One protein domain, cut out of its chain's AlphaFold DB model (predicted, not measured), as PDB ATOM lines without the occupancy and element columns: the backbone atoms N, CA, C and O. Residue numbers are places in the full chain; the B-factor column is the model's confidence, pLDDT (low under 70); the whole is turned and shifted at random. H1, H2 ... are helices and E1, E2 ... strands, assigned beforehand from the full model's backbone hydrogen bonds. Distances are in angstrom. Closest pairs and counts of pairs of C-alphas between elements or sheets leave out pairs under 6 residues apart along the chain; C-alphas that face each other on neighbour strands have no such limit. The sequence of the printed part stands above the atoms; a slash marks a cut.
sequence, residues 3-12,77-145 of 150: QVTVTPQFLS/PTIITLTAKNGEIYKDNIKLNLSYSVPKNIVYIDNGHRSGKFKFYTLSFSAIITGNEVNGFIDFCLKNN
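This is residues 3 to 12 and 77 to 145 of the 150 residues of an uncharacterized protein of Oscillospiraceae bacterium (UniProt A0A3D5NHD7). A small closed barrel of six strands, E1 to E5 and E8, has one helix, H1, packed on its outside; beyond it extends the narrow hairpin E6 and E7, where residues 115 to 120 stick out. The printed part has 79 residues, with eight named strands and then one named helix; the barrel is antiparallel and the class mixed, helices and strands. It is compact, with a radius of gyration of the C-alphas of 12.9 A, and only just elongated, spanning 40 by 27 by 24 A.

Round the barrel run E1, residues 3 to 8, E2, residues 78 to 85, E3, residues 88 to 91, E4, residues 94 to 101, E5, residues 106 to 110, and E8, residues 126 to 130, then E1 again. E2 to E5 form a meander, each strand the antiparallel neighbour of the one before. Within hydrogen-bond range are N 83 and O 90 of the hairpin E2 and E3, 2.8 A, N 99 and O 108 of the hairpin E4 and E5, 2.9 A, and N 7 and O 128 of E1 and E8, 2.9 A. H1, residues 133 to 143, is on the barrel, outside it, at a height over the sheet of 8.2 A. It is only just over E3, with 3 C-alphas falling on it, and runs slantwise to the strands, at 48 degrees to E3 on the local plane. The closest C-alphas of E5 and H1 are those of Val 107 and Val 134, 6.6 A. Every O i to N i+4 pair in H1 is within hydrogen-bond range. E5 runs on into E6, residues 113 to 115, at 18 degrees. E6 and E7, residues 120 to 122, form a hairpin, with N 122 and O 113 2.8 A apart.

E1 begins at C-alpha 3 (103.302, 96.039, 117.828). E2 is 22.3 A long and E4 22.4 A; H1 measures 15.4 A and ends at C-alpha 143 (100.255, 82.907, 124.079).

The farthest C-alphas, those of Lys 117 and Asn 132, are 41.6 A apart. Residues 13 to 76 are not printed; C-alphas 12 and 77 are 16.7 A apart across the cut. The links printed whole are tight. Residues 9 to 12 have pLDDT under 70.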
ATOM      1  N   GLN A   3     103.690  94.696 118.245       87.38
ATOM      2  CA  GLN A   3     103.302  96.039 117.828       87.38
ATOM      3  C   GLN A   3     101.803  96.067 117.593       87.38
ATOM      4  O   GLN A   3     101.266  95.183 116.931       87.38
ATOM      5  N   VAL A   4     101.142  97.070 118.159       86.94
ATOM      6  CA  VAL A   4      99.698  97.243 118.030       86.94
ATOM      7  C   VAL A   4      99.373  98.715 117.873       86.94
ATOM      8  O   VAL A   4     100.017  99.579 118.481       86.94
ATOM      9  N   THR A   5      98.385  99.001 117.038       83.69
ATOM     10  CA  THR A   5      97.855 100.339 116.868       83.69
ATOM     11  C   THR A   5      96.880 100.606 118.002       83.69
ATOM     12  O   THR A   5      95.858  99.943 118.169       83.69
ATOM     13  N   VAL A   6      97.183 101.618 118.802       82.94
ATOM     14  CA  VAL A   6      96.297 102.060 119.874       82.94
ATOM     15  C   VAL A   6      95.814 103.466 119.608       82.94
ATOM     16  O   VAL A   6      96.518 104.285 119.019       82.94
ATOM     17  N   THR A   7      94.628 103.782 120.107       82.44
ATOM     18  CA  THR A   7      94.190 105.172 120.222       82.44
ATOM     19  C   THR A   7      94.525 105.650 121.636       82.44
ATOM     20  O   THR A   7      93.891 105.187 122.590       82.44
ATOM     21  N   PRO A   8      95.545 106.508 121.820       74.56
ATOM     22  CA  PRO A   8      95.943 106.971 123.140       74.56
ATOM     23  C   PRO A   8      94.868 107.882 123.743       74.56
ATOM     24  O   PRO A   8      94.434 108.863 123.146       74.56
ATOM     25  N   GLN A   9      94.463 107.606 124.975       67.62
ATOM     26  CA  GLN A   9      93.657 108.523 125.768       67.62
ATOM     27  C   GLN A   9      94.606 109.440 126.542       67.62
ATOM     28  O   GLN A   9      94.976 109.176 127.685       67.62
ATOM     29  N   PHE A  10      95.039 110.526 125.902       57.50
ATOM     30  CA  PHE A  10      95.818 111.550 126.588       57.50
ATOM     31  C   PHE A  10      94.937 112.293 127.599       57.50
ATOM     32  O   PHE A  10      94.235 113.245 127.267       57.50
ATOM     33  N   LEU A  11      95.039 111.906 128.868       53.84
ATOM     34  CA  LEU A  11      94.748 112.780 130.005       53.84
ATOM     35  C   LEU A  11      96.038 113.530 130.359       53.84
ATOM     36  O   LEU A  11      96.659 113.301 131.393       53.84
ATOM     37  N   SER A  12      96.503 114.399 129.455       48.41
ATOM     38  CA  SER A  12      97.662 115.255 129.729       48.41
ATOM     39  C   SER A  12      97.257 116.321 130.749       48.41
ATOM     40  O   SER A  12      96.755 117.389 130.399       48.41
ATOM     41  N   PRO A  77      95.399 107.267 115.782       76.69
ATOM     42  CA  PRO A  77      95.970 105.952 116.022       76.69
ATOM     43  C   PRO A  77      97.496 106.054 116.029       76.69
ATOM     44  O   PRO A  77      98.089 106.669 115.144       76.69
ATOM     45  N   THR A  78      98.128 105.492 117.052       81.62
ATOM     46  CA  THR A  78      99.580 105.484 117.226       81.62
ATOM     47  C   THR A  78     100.037 104.051 117.434       81.62
ATOM     48  O   THR A  78      99.456 103.319 118.235       81.62
ATOM     49  N   ILE A  79     101.089 103.650 116.726       83.81
ATOM     50  CA  ILE A  79     101.685 102.326 116.887       83.81
ATOM     51  C   ILE A  79     102.545 102.347 118.149       83.81
ATOM     52  O   ILE A  79     103.460 103.163 118.272       83.81
ATOM     53  N   ILE A  80     102.254 101.451 119.088       85.56
ATOM     54  CA  ILE A  80     103.079 101.236 120.278       85.56
ATOM     55  C   ILE A  80     103.711  99.849 120.228       85.56
ATOM     56  O   ILE A  80     103.131  98.902 119.702       85.56
ATOM     57  N   THR A  81     104.904  99.724 120.809       88.62
ATOM     58  CA  THR A  81     105.557  98.426 120.994       88.62
ATOM     59  C   THR A  81     105.343  97.963 122.428       88.62
ATOM     60  O   THR A  81     105.697  98.660 123.378       88.62
ATOM     61  N   LEU A  82     104.762  96.779 122.577       89.25
ATOM     62  CA  LEU A  82     104.470  96.136 123.848       89.25
ATOM     63  C   LEU A  82     105.395  94.939 124.060       89.25
ATOM     64  O   LEU A  82     105.690  94.164 123.146       89.25
ATOM     65  N   THR A  83     105.848  94.763 125.294       89.50
ATOM     66  CA  THR A  83     106.688  93.633 125.693       89.50
ATOM     67  C   THR A  83     105.959  92.820 126.746       89.50
ATOM     68  O   THR A  83     105.612  93.350 127.795       89.50
ATOM     69  N   ALA A  84     105.730  91.536 126.473       89.19
ATOM     70  CA  ALA A  84     105.207  90.607 127.466       89.19
ATOM     71  C   ALA A  84     106.370  89.968 128.236       89.19
ATOM     72  O   ALA A  84     107.336  89.507 127.623       89.19
ATOM     73  N   LYS A  85     106.284  89.952 129.566       89.25
ATOM     74  CA  LYS A  85     107.243  89.290 130.457       89.25
ATOM     75  C   LYS A  85     106.498  88.764 131.678       89.25
ATOM     76  O   LYS A  85     105.747  89.509 132.295       89.25
ATOM     77  N   ASN A  86     106.714  87.496 132.032       86.69
ATOM     78  CA  ASN A  86     106.145  86.861 133.230       86.69
ATOM     79  C   ASN A  86     104.608  86.983 133.358       86.69
ATOM     80  O   ASN A  86     104.098  87.179 134.456       86.69
ATOM     81  N   GLY A  87     103.863  86.889 132.249       86.12
ATOM     82  CA  GLY A  87     102.397  87.025 132.267       86.12
ATOM     83  C   GLY A  87     101.889  88.460 132.464       86.12
ATOM     84  O   GLY A  87     100.728  88.674 132.806       86.12
ATOM     85  N   GLU A  88     102.745  89.455 132.242       89.94
ATOM     86  CA  GLU A  88     102.416  90.877 132.327       89.94
ATOM     87  C   GLU A  88     102.870  91.611 131.060       89.94
ATOM     88  O   GLU A  88     103.784  91.158 130.363       89.94
ATOM     89  N   ILE A  89     102.244  92.752 130.759       91.50
ATOM     90  CA  ILE A  89     102.586  93.589 129.601       91.50
ATOM     91  C   ILE A  89     103.234  94.890 130.052       91.50
ATOM     92  O   ILE A  89     102.804  95.528 131.009       91.50
ATOM     93  N   TYR A  90     104.261  95.286 129.307       89.12
ATOM     94  CA  TYR A  90     105.051  96.478 129.543       89.12
ATOM     95  C   TYR A  90     105.147  97.339 128.284       89.12
ATOM     96  O   TYR A  90     105.302  96.822 127.174       89.12
ATOM     97  N   LYS A  91     105.146  98.658 128.475       88.00
ATOM     98  CA  LYS A  91     105.552  99.661 127.481       88.00
ATOM     99  C   LYS A  91     106.682 100.482 128.083       88.00
ATOM    100  O   LYS A  91     106.484 101.074 129.135       88.00
ATOM    101  N   ASP A  92     107.848 100.518 127.444       85.75
ATOM    102  CA  ASP A  92     109.006 101.299 127.918       85.75
ATOM    103  C   ASP A  92     109.343 101.042 129.409       85.75
ATOM    104  O   ASP A  92     109.577 101.970 130.176       85.75
ATOM    105  N   ASN A  93     109.310  99.773 129.842       83.62
ATOM    106  CA  ASN A  93     109.458  99.317 131.240       83.62
ATOM    107  C   ASN A  93     108.337  99.720 132.219       83.62
ATOM    108  O   ASN A  93     108.420  99.412 133.407       83.62
ATOM    109  N   ILE A  94     107.255 100.336 131.747       85.31
ATOM    110  CA  ILE A  94     106.062 100.633 132.546       85.31
ATOM    111  C   ILE A  94     105.096  99.454 132.438       85.31
ATOM    112  O   ILE A  94     104.652  99.125 131.337       85.31
ATOM    113  N   LYS A  95     104.761  98.832 133.574       89.00
ATOM    114  CA  LYS A  95     103.741  97.777 133.648       89.00
ATOM    115  C   LYS A  95     102.363  98.347 133.308       89.00
ATOM    116  O   LYS A  95     101.990  99.402 133.824       89.00
ATOM    117  N   LEU A  96     101.617  97.629 132.476       90.56
ATOM    118  CA  LEU A  96     100.274  97.991 132.041       90.56
ATOM    119  C   LEU A  96      99.236  97.018 132.607       90.56
ATOM    120  O   LEU A  96      99.461  95.808 132.668       90.56
ATOM    121  N   ASN A  97      98.086  97.561 132.980       90.19
ATOM    122  CA  ASN A  97      96.868  96.831 133.273       90.19
ATOM    123  C   ASN A  97      96.044  96.699 131.993       90.19
ATOM    124  O   ASN A  97      96.002  97.613 131.164       90.19
ATOM    125  N   LEU A  98      95.363  95.565 131.859       90.69
ATOM    126  CA  LEU A  98      94.544  95.237 130.700       90.69
ATOM    127  C   LEU A  98      93.127  94.923 131.160       90.69
ATOM    128  O   LEU A  98      92.933  94.098 132.054       90.69
ATOM    129  N   SER A  99      92.148  95.552 130.520       90.00
ATOM    130  CA  SER A  99      90.732  95.218 130.681       90.00
ATOM    131  C   SER A  99      90.101  95.020 129.311       90.00
ATOM    132  O   SER A  99      90.226  95.881 128.444       90.00
ATOM    133  N   TYR A 100      89.421  93.904 129.095       90.25
ATOM    134  CA  TYR A 100      88.774  93.564 127.839       90.25
ATOM    135  C   TYR A 100      87.259  93.630 127.989       90.25
ATOM    136  O   TYR A 100      86.667  92.875 128.743       90.25
ATOM    137  N   SER A 101      86.612  94.510 127.227       87.38
ATOM    138  CA  SER A 101      85.156  94.543 127.142       87.38
ATOM    139  C   SER A 101      84.688  93.695 125.964       87.38
ATOM    140  O   SER A 101      84.685  94.163 124.822       87.38
ATOM    141  N   VAL A 102      84.233  92.475 126.262       84.88
ATOM    142  CA  VAL A 102      83.625  91.545 125.292       84.88
ATOM    143  C   VAL A 102      82.505  92.194 124.464       84.88
ATOM    144  O   VAL A 102      82.601  92.164 123.238       84.88
ATOM    145  N   PRO A 103      81.469  92.840 125.051       85.25
ATOM    146  CA  PRO A 103      80.331  93.330 124.265       85.25
ATOM    147  C   PRO A 103      80.701  94.455 123.293       85.25
ATOM    148  O   PRO A 103      80.015  94.657 122.297       85.25
ATOM    149  N   LYS A 104      81.768  95.209 123.582       85.56
ATOM    150  CA  LYS A 104      82.224  96.315 122.730       85.56
ATOM    151  C   LYS A 104      83.370  95.914 121.805       85.56
ATOM    152  O   LYS A 104      83.715  96.688 120.919       85.56
ATOM    153  N   ASN A 105      83.962  94.740 122.024       87.12
ATOM    154  CA  ASN A 105      85.216  94.308 121.427       87.12
ATOM    155  C   ASN A 105      86.316  95.384 121.532       87.12
ATOM    156  O   ASN A 105      86.856  95.852 120.528       87.12
ATOM    157  N   ILE A 106      86.589  95.835 122.762       88.38
ATOM    158  CA  ILE A 106      87.582  96.881 123.063       88.38
ATOM    159  C   ILE A 106      88.509  96.390 124.162       88.38
ATOM    160  O   ILE A 106      88.041  95.923 125.201       88.38
ATOM    161  N   VAL A 107      89.814  96.566 123.966       89.94
ATOM    162  CA  VAL A 107      90.812  96.371 125.022       89.94
ATOM    163  C   VAL A 107      91.262  97.730 125.533       89.94
ATOM    164  O   VAL A 107      91.767  98.558 124.778       89.94
ATOM    165  N   TYR A 108      91.075  97.946 126.825       89.44
ATOM    166  CA  TYR A 108      91.580  99.087 127.569       89.44
ATOM    167  C   TYR A 108      92.951  98.742 128.139       89.44
ATOM    168  O   TYR A 108      93.130  97.697 128.768       89.44
ATOM    169  N   ILE A 109      93.908  99.633 127.909       90.31
ATOM    170  CA  ILE A 109      95.280  99.522 128.386       90.31
ATOM    171  C   ILE A 109      95.577 100.766 129.202       90.31
ATOM    172  O   ILE A 109      95.504 101.873 128.676       90.31
ATOM    173  N   ASP A 110      95.963 100.601 130.459       88.75
ATOM    174  CA  ASP A 110      96.376 101.720 131.298       88.75
ATOM    175  C   ASP A 110      97.525 101.347 132.233       88.75
ATOM    176  O   ASP A 110      97.923 100.193 132.312       88.75
ATOM    177  N   ASN A 111      98.100 102.322 132.930       87.44
ATOM    178  CA  ASN A 111      99.021 102.080 134.047       87.44
ATOM    179  C   ASN A 111      98.473 102.652 135.367       87.44
ATOM    180  O   ASN A 111      99.229 103.095 136.242       87.44
ATOM    181  N   GLY A 112      97.144 102.692 135.476       82.62
ATOM    182  CA  GLY A 112      96.434 103.255 136.608       82.62
ATOM    183  C   GLY A 112      96.786 102.519 137.892       82.62
ATOM    184  O   GLY A 112      96.596 101.309 138.007       82.62
ATOM    185  N   HIS A 113      97.304 103.237 138.881       80.81
ATOM    186  CA  HIS A 113      97.574 102.662 140.193       80.81
ATOM    187  C   HIS A 113      97.379 103.696 141.297       80.81
ATOM    188  O   HIS A 113      97.488 104.904 141.088       80.81
ATOM    189  N   ARG A 114      97.069 103.219 142.504       79.00
ATOM    190  CA  ARG A 114      96.988 104.074 143.690       79.00
ATOM    191  C   ARG A 114      98.356 104.125 144.353       79.00
ATOM    192  O   ARG A 114      98.898 103.078 144.694       79.00
ATOM    193  N   SER A 115      98.890 105.326 144.547       72.88
ATOM    194  CA  SER A 115     100.218 105.532 145.133       72.88
ATOM    195  C   SER A 115     100.209 106.607 146.225       72.88
ATOM    196  O   SER A 115      99.330 107.471 146.274       72.88
ATOM    197  N   GLY A 116     101.195 106.536 147.121       71.19
ATOM    198  CA  GLY A 116     101.410 107.486 148.214       71.19
ATOM    199  C   GLY A 116     100.548 107.263 149.463       71.19
ATOM    200  O   GLY A 116      99.629 106.444 149.495       71.19
ATOM    201  N   LYS A 117     100.842 108.048 150.512       75.00
ATOM    202  CA  LYS A 117     100.204 107.973 151.844       75.00
ATOM    203  C   LYS A 117      98.678 108.131 151.799       75.00
ATOM    204  O   LYS A 117      97.973 107.518 152.590       75.00
ATOM    205  N   PHE A 118      98.179 108.912 150.840       75.81
ATOM    206  CA  PHE A 118      96.753 109.194 150.648       75.81
ATOM    207  C   PHE A 118      96.105 108.366 149.524       75.81
ATOM    208  O   PHE A 118      94.941 108.586 149.205       75.81
ATOM    209  N   LYS A 119      96.829 107.402 148.928       75.38
ATOM    210  CA  LYS A 119      96.336 106.523 147.848       75.38
ATOM    211  C   LYS A 119      95.759 107.284 146.641       75.38
ATOM    212  O   LYS A 119      94.735 106.877 146.087       75.38
ATOM    213  N   PHE A 120      96.414 108.363 146.213       72.81
ATOM    214  CA  PHE A 120      95.994 109.099 145.019       72.81
ATOM    215  C   PHE A 120      96.078 108.205 143.777       72.81
ATOM    216  O   PHE A 120      97.044 107.459 143.600       72.81
ATOM    217  N   TYR A 121      95.060 108.278 142.917       73.88
ATOM    218  CA  TYR A 121      95.050 107.562 141.646       73.88
ATOM    219  C   TYR A 121      95.991 108.259 140.663       73.88
ATOM    220  O   TYR A 121      95.795 109.426 140.330       73.88
ATOM    221  N   THR A 122      97.021 107.547 140.221       73.62
ATOM    222  CA  THR A 122      98.018 108.039 139.273       73.62
ATOM    223  C   THR A 122      97.878 107.272 137.967       73.62
ATOM    224  O   THR A 122      97.832 106.044 137.966       73.62
ATOM    225  N   LEU A 123      97.810 108.010 136.859       79.19
ATOM    226  CA  LEU A 123      97.670 107.492 135.501       79.19
ATOM    227  C   LEU A 123      98.624 108.272 134.591       79.19
ATOM    228  O   LEU A 123      98.509 109.490 134.476       79.19
ATOM    229  N   SER A 124      99.578 107.587 133.968       74.31
ATOM    230  CA  SER A 124     100.574 108.186 133.061       74.31
ATOM    231  C   SER A 124     100.348 107.795 131.601       74.31
ATOM    232  O   SER A 124     100.769 108.510 130.698       74.31
ATOM    233  N   PHE A 125      99.688 106.663 131.368       80.44
ATOM    234  CA  PHE A 125      99.365 106.144 130.053       80.44
ATOM    235  C   PHE A 125      97.987 105.487 130.094       80.44
ATOM    236  O   PHE A 125      97.694 104.703 130.994       80.44
ATOM    237  N   SER A 126      97.160 105.811 129.106       83.31
ATOM    238  CA  SER A 126      95.904 105.127 128.824       83.31
ATOM    239  C   SER A 126      95.731 105.062 127.316       83.31
ATOM    240  O   SER A 126      96.039 106.027 126.612       83.31
ATOM    241  N   ALA A 127      95.272 103.931 126.806       87.06
ATOM    242  CA  ALA A 127      94.991 103.738 125.400       87.06
ATOM    243  C   ALA A 127      93.934 102.651 125.197       87.06
ATOM    244  O   ALA A 127      93.690 101.820 126.070       87.06
ATOM    245  N   ILE A 128      93.311 102.664 124.023       88.69
ATOM    246  CA  ILE A 128      92.338 101.650 123.618       88.69
ATOM    247  C   ILE A 128      92.774 100.973 122.322       88.69
ATOM    248  O   ILE A 128      93.234 101.642 121.394       88.69
ATOM    249  N   ILE A 129      92.598  99.655 122.261       88.69
ATOM    250  CA  ILE A 129      92.637  98.871 121.024       88.69
ATOM    251  C   ILE A 129      91.193  98.579 120.634       88.69
ATOM    252  O   ILE A 129      90.383  98.168 121.466       88.69
ATOM    253  N   THR A 130      90.875  98.790 119.364       86.69
ATOM    254  CA  THR A 130      89.529  98.606 118.812       86.69
ATOM    255  C   THR A 130      89.604  97.912 117.458       86.69
ATOM    256  O   THR A 130      90.585  98.075 116.736       86.69
ATOM    257  N   GLY A 131      88.540  97.209 117.072       82.81
ATOM    258  CA  GLY A 131      88.426  96.602 115.744       82.81
ATOM    259  C   GLY A 131      89.216  95.300 115.606       82.81
ATOM    260  O   GLY A 131      89.343  94.537 116.560       82.81
ATOM    261  N   ASN A 132      89.736  95.034 114.405       82.88
ATOM    262  CA  ASN A 132      90.330  93.734 114.056       82.88
ATOM    263  C   ASN A 132      91.645  93.436 114.794       82.88
ATOM    264  O   ASN A 132      92.009  92.272 114.948       82.88
ATOM    265  N   GLU A 133      92.342  94.463 115.285       84.44
ATOM    266  CA  GLU A 133      93.586  94.292 116.044       84.44
ATOM    267  C   GLU A 133      93.360  93.698 117.443       84.44
ATOM    268  O   GLU A 133      94.286  93.146 118.035       84.44
ATOM    269  N   VAL A 134      92.128  93.760 117.964       87.94
ATOM    270  CA  VAL A 134      91.787  93.233 119.292       87.94
ATOM    271  C   VAL A 134      92.023  91.730 119.370       87.94
ATOM    272  O   VAL A 134      92.657  91.268 120.313       87.94
ATOM    273  N   ASN A 135      91.585  90.978 118.360       87.75
ATOM    274  CA  ASN A 135      91.728  89.522 118.352       87.75
ATOM    275  C   ASN A 135      93.207  89.119 118.315       87.75
ATOM    276  O   ASN A 135      93.648  88.330 119.145       87.75
ATOM    277  N   GLY A 136      93.999  89.746 117.437       88.94
ATOM    278  CA  GLY A 136      95.441  89.492 117.360       88.94
ATOM    279  C   GLY A 136      96.181  89.847 118.654       88.94
ATOM    280  O   GLY A 136      97.112  89.143 119.053       88.94
ATOM    281  N   PHE A 137      95.745  90.901 119.350       90.62
ATOM    282  CA  PHE A 137      96.297  91.265 120.650       90.62
ATOM    283  C   PHE A 137      95.904  90.280 121.760       90.62
ATOM    284  O   PHE A 137      96.744  89.937 122.594       90.62
ATOM    285  N   ILE A 138      94.659  89.796 121.775       89.69
ATOM    286  CA  ILE A 138      94.197  88.777 122.728       89.69
ATOM    287  C   ILE A 138      94.960  87.468 122.515       89.69
ATOM    288  O   ILE A 138      95.472  86.913 123.485       89.69
ATOM    289  N   ASP A 139      95.135  87.024 121.269       90.44
ATOM    290  CA  ASP A 139      95.919  85.826 120.943       90.44
ATOM    291  C   ASP A 139      97.367  85.956 121.428       90.44
ATOM    292  O   ASP A 139      97.935  85.032 122.020       90.44
ATOM    293  N   PHE A 140      97.967  87.137 121.243       90.62
ATOM    294  CA  PHE A 140      99.282  87.447 121.791       90.62
ATOM    295  C   PHE A 140      99.302  87.378 123.328       90.62
ATOM    296  O   PHE A 140     100.239  86.807 123.896       90.62
ATOM    297  N   CYS A 141      98.287  87.918 124.008       90.56
ATOM    298  CA  CYS A 141      98.173  87.858 125.466       90.56
ATOM    299  C   CYS A 141      98.062  86.411 125.961       90.56
ATOM    300  O   CYS A 141      98.815  86.010 126.850       90.56
ATOM    301  N   LEU A 142      97.189  85.613 125.343       90.06
ATOM    302  CA  LEU A 142      96.981  84.203 125.674       90.06
ATOM    303  C   LEU A 142      98.265  83.389 125.480       90.06
ATOM    304  O   LEU A 142      98.674  82.664 126.384       90.06
ATOM    305  N   LYS A 143      98.976  83.584 124.360       91.94
ATOM    306  CA  LYS A 143     100.255  82.907 124.079       91.94
ATOM    307  C   LYS A 143     101.338  83.195 125.126       91.94
ATOM    308  O   LYS A 143     102.235  82.379 125.320       91.94
ATOM    309  N   ASN A 144     101.269  84.347 125.791       89.44
ATOM    310  CA  ASN A 144     102.236  84.772 126.804       89.44
ATOM    311  C   ASN A 144     101.706  84.641 128.247       89.44
ATOM    312  O   ASN A 144     102.324  85.189 129.161       89.44
ATOM    313  N   ASN A 145     100.589  83.932 128.465       90.69
ATOM    314  CA  ASN A 145      99.928  83.783 129.771       90.69
ATOM    315  C   ASN A 145      99.638  85.124 130.468       90.69
ATOM    316  O   ASN A 145      99.725  85.242 131.694       90.69
TER     317      ASN A 145